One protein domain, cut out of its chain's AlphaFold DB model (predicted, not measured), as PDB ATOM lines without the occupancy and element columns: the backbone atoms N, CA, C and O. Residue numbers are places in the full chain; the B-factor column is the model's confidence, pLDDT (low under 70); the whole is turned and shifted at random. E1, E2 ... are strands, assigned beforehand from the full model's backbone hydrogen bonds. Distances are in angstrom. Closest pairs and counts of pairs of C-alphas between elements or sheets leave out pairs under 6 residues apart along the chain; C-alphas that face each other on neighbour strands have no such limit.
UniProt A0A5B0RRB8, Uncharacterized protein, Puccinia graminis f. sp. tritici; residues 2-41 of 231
ATOM      1  N   ARG A   2     480.465 374.631 380.834       45.41
ATOM      2  CA  ARG A   2     480.960 374.271 382.178       45.41
ATOM      3  C   ARG A   2     479.787 374.366 383.151       45.41
ATOM      4  O   ARG A   2     479.235 375.446 383.327       45.41
ATOM      5  N   ILE A   3     479.379 373.237 383.718       66.19
ATOM      6  CA  ILE A   3     478.293 373.173 384.695       66.19
ATOM      7  C   ILE A   3     478.938 373.418 386.059       66.19
ATOM      8  O   ILE A   3     479.822 372.672 386.444       66.19
ATOM      9  N   TRP A   4     478.531 374.462 386.783       71.88
ATOM     10  CA  TRP A   4     479.070 374.813 388.111       71.88
ATOM     11  C   TRP A   4     479.203 373.607 389.061       71.88
ATOM     12  O   TRP A   4     480.160 373.494 389.828       71.88
ATOM     13  N   THR A   5     478.282 372.658 388.941       67.25
ATOM     14  CA  THR A   5     478.224 371.451 389.762       67.25
ATOM     15  C   THR A   5     479.289 370.402 389.468       67.25
ATOM     16  O   THR A   5     479.393 369.437 390.215       67.25
ATOM     17  N   THR A   6     480.133 370.599 388.448       68.75
ATOM     18  CA  THR A   6     481.374 369.820 388.291       68.75
ATOM     19  C   THR A   6     482.487 370.285 389.230       68.75
ATOM     20  O   THR A   6     483.481 369.584 389.375       68.75
ATOM     21  N   THR A   7     482.368 371.478 389.823       69.88
ATOM     22  CA  THR A   7     483.427 372.096 390.644       69.88
ATOM     23  C   THR A   7     482.975 372.366 392.077       69.88
ATOM     24  O   THR A   7     483.799 372.367 392.985       69.88
ATOM     25  N   SER A   8     481.678 372.583 392.304       73.25
ATOM     26  CA  SER A   8     481.120 372.810 393.635       73.25
ATOM     27  C   SER A   8     479.756 372.150 393.774       73.25
ATOM     28  O   SER A   8     478.888 372.302 392.919       73.25
ATOM     29  N   ASN A   9     479.540 371.462 394.890       77.62
ATOM     30  CA  ASN A   9     478.253 370.898 395.276       77.62
ATOM     31  C   ASN A   9     477.392 371.919 396.029       77.62
ATOM     32  O   ASN A   9     476.358 371.550 396.563       77.62
ATOM     33  N   ARG A  10     477.799 373.189 396.106       77.44
ATOM     34  CA  ARG A  10     477.013 374.259 396.724       77.44
ATOM     35  C   ARG A  10     476.400 375.147 395.664       77.44
ATOM     36  O   ARG A  10     477.032 375.438 394.656       77.44
ATOM     37  N   CYS A  11     475.187 375.626 395.892       75.44
ATOM     38  CA  CYS A  11     474.510 376.534 394.985       75.44
ATOM     39  C   CYS A  11     475.311 377.833 394.833       75.44
ATOM     40  O   CYS A  11     475.607 378.474 395.838       75.44
ATOM     41  N   PRO A  12     475.625 378.282 393.603       71.12
ATOM     42  CA  PRO A  12     476.367 379.528 393.400       71.12
ATOM     43  C   PRO A  12     475.556 380.762 393.817       71.12
ATOM     44  O   PRO A  12     476.099 381.854 393.922       71.12
ATOM     45  N   ILE A  13     474.246 380.596 394.022       68.12
ATOM     46  CA  ILE A  13     473.325 381.677 394.364       68.12
ATOM     47  C   ILE A  13     473.050 381.689 395.867       68.12
ATOM     48  O   ILE A  13     473.180 382.737 396.493       68.12
ATOM     49  N   CYS A  14     472.675 380.544 396.440       70.88
ATOM     50  CA  CYS A  14     472.243 380.455 397.836       70.88
ATOM     51  C   CYS A  14     473.193 379.679 398.756       70.88
ATOM     52  O   CYS A  14     472.903 379.523 399.936       70.88
ATOM     53  N   VAL A  15     474.312 379.168 398.238       76.25
ATOM     54  CA  VAL A  15     475.368 378.466 398.997       76.25
ATOM     55  C   VAL A  15     474.916 377.155 399.672       76.25
ATOM     56  O   VAL A  15     475.748 376.411 400.188       76.25
ATOM     57  N   GLN A  16     473.629 376.807 399.602       69.50
ATOM     58  CA  GLN A  16     473.092 375.525 400.058       69.50
ATOM     59  C   GLN A  16     473.702 374.350 399.281       69.50
ATOM     60  O   GLN A  16     473.945 374.496 398.078       69.50
ATOM     61  N   PRO A  17     473.942 373.195 399.925       76.75
ATOM     62  CA  PRO A  17     474.296 371.975 399.214       76.75
ATOM     63  C   PRO A  17     473.235 371.636 398.155       76.75
ATOM     64  O   PRO A  17     472.036 371.813 398.362       76.75
ATOM     65  N   ILE A  18     473.699 371.211 396.984       77.69
ATOM     66  CA  ILE A  18     472.894 370.787 395.843       77.69
ATOM     67  C   ILE A  18     472.885 369.260 395.841       77.69
ATOM     68  O   ILE A  18     473.902 368.646 395.518       77.69
ATOM     69  N   ASP A  19     471.732 368.660 396.125       74.44
ATOM     70  CA  ASP A  19     471.571 367.199 396.093       74.44
ATOM     71  C   ASP A  19     471.433 366.657 394.664       74.44
ATOM     72  O   ASP A  19     471.947 365.595 394.311       74.44
ATOM     73  N   TYR A  20     470.713 367.393 393.818       77.75
ATOM     74  CA  TYR A  20     470.505 367.061 392.415       77.75
ATOM     75  C   TYR A  20     470.110 368.297 391.613       77.75
ATOM     76  O   TYR A  20     469.584 369.278 392.141       77.75
ATOM     77  N   LEU A  21     470.355 368.246 390.308       80.88
ATOM     78  CA  LEU A  21     469.909 369.250 389.353       80.88
ATOM     79  C   LEU A  21     468.875 368.634 388.436       80.88
ATOM     80  O   LEU A  21     469.081 367.557 387.886       80.88
ATOM     81  N   VAL A  22     467.788 369.356 388.219       82.75
ATOM     82  CA  VAL A  22     466.816 369.017 387.187       82.75
ATOM     83  C   VAL A  22     467.196 369.773 385.918       82.75
ATOM     84  O   VAL A  22     467.325 370.999 385.933       82.75
ATOM     85  N   HIS A  23     467.397 369.053 384.821       78.56
ATOM     86  CA  HIS A  23     467.731 369.615 383.517       78.56
ATOM     87  C   HIS A  23     466.835 369.037 382.420       78.56
ATOM     88  O   HIS A  23     466.127 368.057 382.638       78.56
ATOM     89  N   ARG A  24     466.868 369.656 381.228       77.25
ATOM     90  CA  ARG A  24     466.043 369.257 380.069       77.25
ATOM     91  C   ARG A  24     464.567 369.074 380.441       77.25
ATOM     92  O   ARG A  24     463.981 368.036 380.172       77.25
ATOM     93  N   ILE A  25     463.998 370.092 381.080       81.31
ATOM     94  CA  ILE A  25     462.567 370.114 381.374       81.31
ATOM     95  C   ILE A  25     461.841 370.325 380.044       81.31
ATOM     96  O   ILE A  25     461.923 371.417 379.475       81.31
ATOM     97  N   ASP A  26     461.180 369.286 379.541       79.06
ATOM     98  CA  ASP A  26     460.309 369.396 378.377       79.06
ATOM     99  C   ASP A  26     458.977 370.024 378.822       79.06
ATOM    100  O   ASP A  26     458.247 369.438 379.627       79.06
ATOM    101  N   PRO A  27     458.622 371.222 378.328       76.12
ATOM    102  CA  PRO A  27     457.395 371.896 378.736       76.12
ATOM    103  C   PRO A  27     456.114 371.189 378.262       76.12
ATOM    104  O   PRO A  27     455.046 371.477 378.802       76.12
ATOM    105  N   ARG A  28     456.185 370.294 377.265       70.69
ATOM    106  CA  ARG A  28     455.024 369.570 376.723       70.69
ATOM    107  C   ARG A  28     454.796 368.242 377.423       70.69
ATOM    108  O   ARG A  28     453.672 367.966 377.832       70.69
ATOM    109  N   THR A  29     455.841 367.431 377.561       80.62
ATOM    110  CA  THR A  29     455.723 366.104 378.184       80.62
ATOM    111  C   THR A  29     455.881 366.156 379.700       80.62
ATOM    112  O   THR A  29     455.497 365.214 380.383       80.62
ATOM    113  N   LYS A  30     456.377 367.284 380.238       76.06
ATOM    114  CA  LYS A  30     456.789 367.448 381.642       76.06
ATOM    115  C   LYS A  30     457.894 366.477 382.053       76.06
ATOM    116  O   LYS A  30     458.136 366.314 383.248       76.06
ATOM    117  N   ASP A  31     458.575 365.873 381.086       76.06
ATOM    118  CA  ASP A  31     459.734 365.042 381.353       76.06
ATOM    119  C   ASP A  31     460.905 365.918 381.770       76.06
ATOM    120  O   ASP A  31     461.063 367.064 381.338       76.06
ATOM    121  N   PHE A  32     461.745 365.367 382.629       83.25
ATOM    122  CA  PHE A  32     462.954 366.022 383.079       83.25
ATOM    123  C   PHE A  32     464.027 364.982 383.359       83.25
ATOM    124  O   PHE A  32     463.744 363.826 383.668       83.25
ATOM    125  N   GLN A  33     465.283 365.398 383.254       81.00
ATOM    126  CA  GLN A  33     466.426 364.573 383.610       81.00
ATOM    127  C   GLN A  33     467.006 365.065 384.931       81.00
ATOM    128  O   GLN A  33     467.210 366.263 385.130       81.00
ATOM    129  N   ILE A  34     467.250 364.132 385.846       81.88
ATOM    130  CA  ILE A  34     467.894 364.409 387.127       81.88
ATOM    131  C   ILE A  34     469.384 364.106 386.976       81.88
ATOM    132  O   ILE A  34     469.763 363.006 386.579       81.88
ATOM    133  N   PHE A  35     470.225 365.079 387.306       79.81
ATOM    134  CA  PHE A  35     471.669 364.914 387.386       79.81
ATOM    135  C   PHE A  35     472.115 365.056 388.836       79.81
ATOM    136  O   PHE A  35     471.917 366.103 389.454       79.81
ATOM    137  N   HIS A  36     472.758 364.025 389.363       78.81
ATOM    138  CA  HIS A  36     473.388 364.092 390.672       78.81
ATOM    139  C   HIS A  36     474.822 364.601 390.500       78.81
ATOM    140  O   HIS A  36     475.571 364.014 389.713       78.81
ATOM    141  N   PRO A  37     475.219 365.701 391.169       71.25
ATOM    142  CA  PRO A  37     476.613 366.117 391.178       71.25
ATOM    143  C   PRO A  37     477.490 364.962 391.662       71.25
ATOM    144  O   PRO A  37     477.177 364.308 392.657       71.25
ATOM    145  N   LEU A  38     478.577 364.697 390.933       63.69
ATOM    146  CA  LEU A  38     479.547 363.689 391.341       63.69
ATOM    147  C   LEU A  38     480.131 364.087 392.705       63.69
ATOM    148  O   LEU A  38     480.378 365.279 392.923       63.69
ATOM    149  N   PRO A  39     480.361 363.125 393.615       56.25
ATOM    150  CA  PRO A  39     481.008 363.415 394.882       56.25
ATOM    151  C   PRO A  39     482.358 364.078 394.601       56.25
ATOM    152  O   PRO A  39     483.198 363.543 393.876       56.25
ATOM    153  N   ILE A  40     482.540 365.285 395.135       55.75
ATOM    154  CA  ILE A  40     483.813 365.994 395.066       55.75
ATOM    155  C   ILE A  40     484.798 365.144 395.862       55.75
ATOM    156  O   ILE A  40     484.588 364.943 397.058       55.75
ATOM    157  N   MET A  41     485.830 364.603 395.204       40.69
ATOM    158  CA  MET A  41     486.859 363.843 395.912       40.69
ATOM    159  C   MET A  41     487.427 364.727 397.029       40.69
ATOM    160  O   MET A  41     487.818 365.866 396.750       40.69
TER     161      MET A  41
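Overview. This is residues 2 to 41 of the 231 residues of an uncharacterized protein of Puccinia graminis f. sp. tritici (UniProt A0A5B0RRB8). There is little regular structure here: a winding stretch, residues 2 to 20, leads into a long, thin hairpin with the short strands E1 and E2. The hairpin's loop reaches Arg 28 at one end of the longest axis, and the tail to Met 41 makes the other. The 40 printed residues, all strand by class with 6 in named elements, have no named helix; the order is E1, E2, antiparallel. The whole is loose, radius of gyration of the C-alphas 11.6 A, and spans 36 by 21 by 18 A.

Arrangement. Look at E1, residues 21 to 23, and E2, residues 33 to 35: they form an antiparallel hairpin at 145 degrees. C-alphas 22 and 34 face each other at 4.7 A. Find N 21 and O 35, within hydrogen-bond range at 2.8 A.

Along the chain. Find C-alpha 21 at (469.909, 369.250, 389.353); E1 runs 6.2 A from there. E2 runs 6.5 A to C-alpha 35 at (471.669, 364.914, 387.386).

Size, cuts and confidence. The C-alphas farthest apart, of Arg 28 and Met 41, are 37.6 A apart. The printed part has no cut, and the link from E1 to E2 is short. Look for pLDDT under 70 in 11 residues, among them 38 to 41.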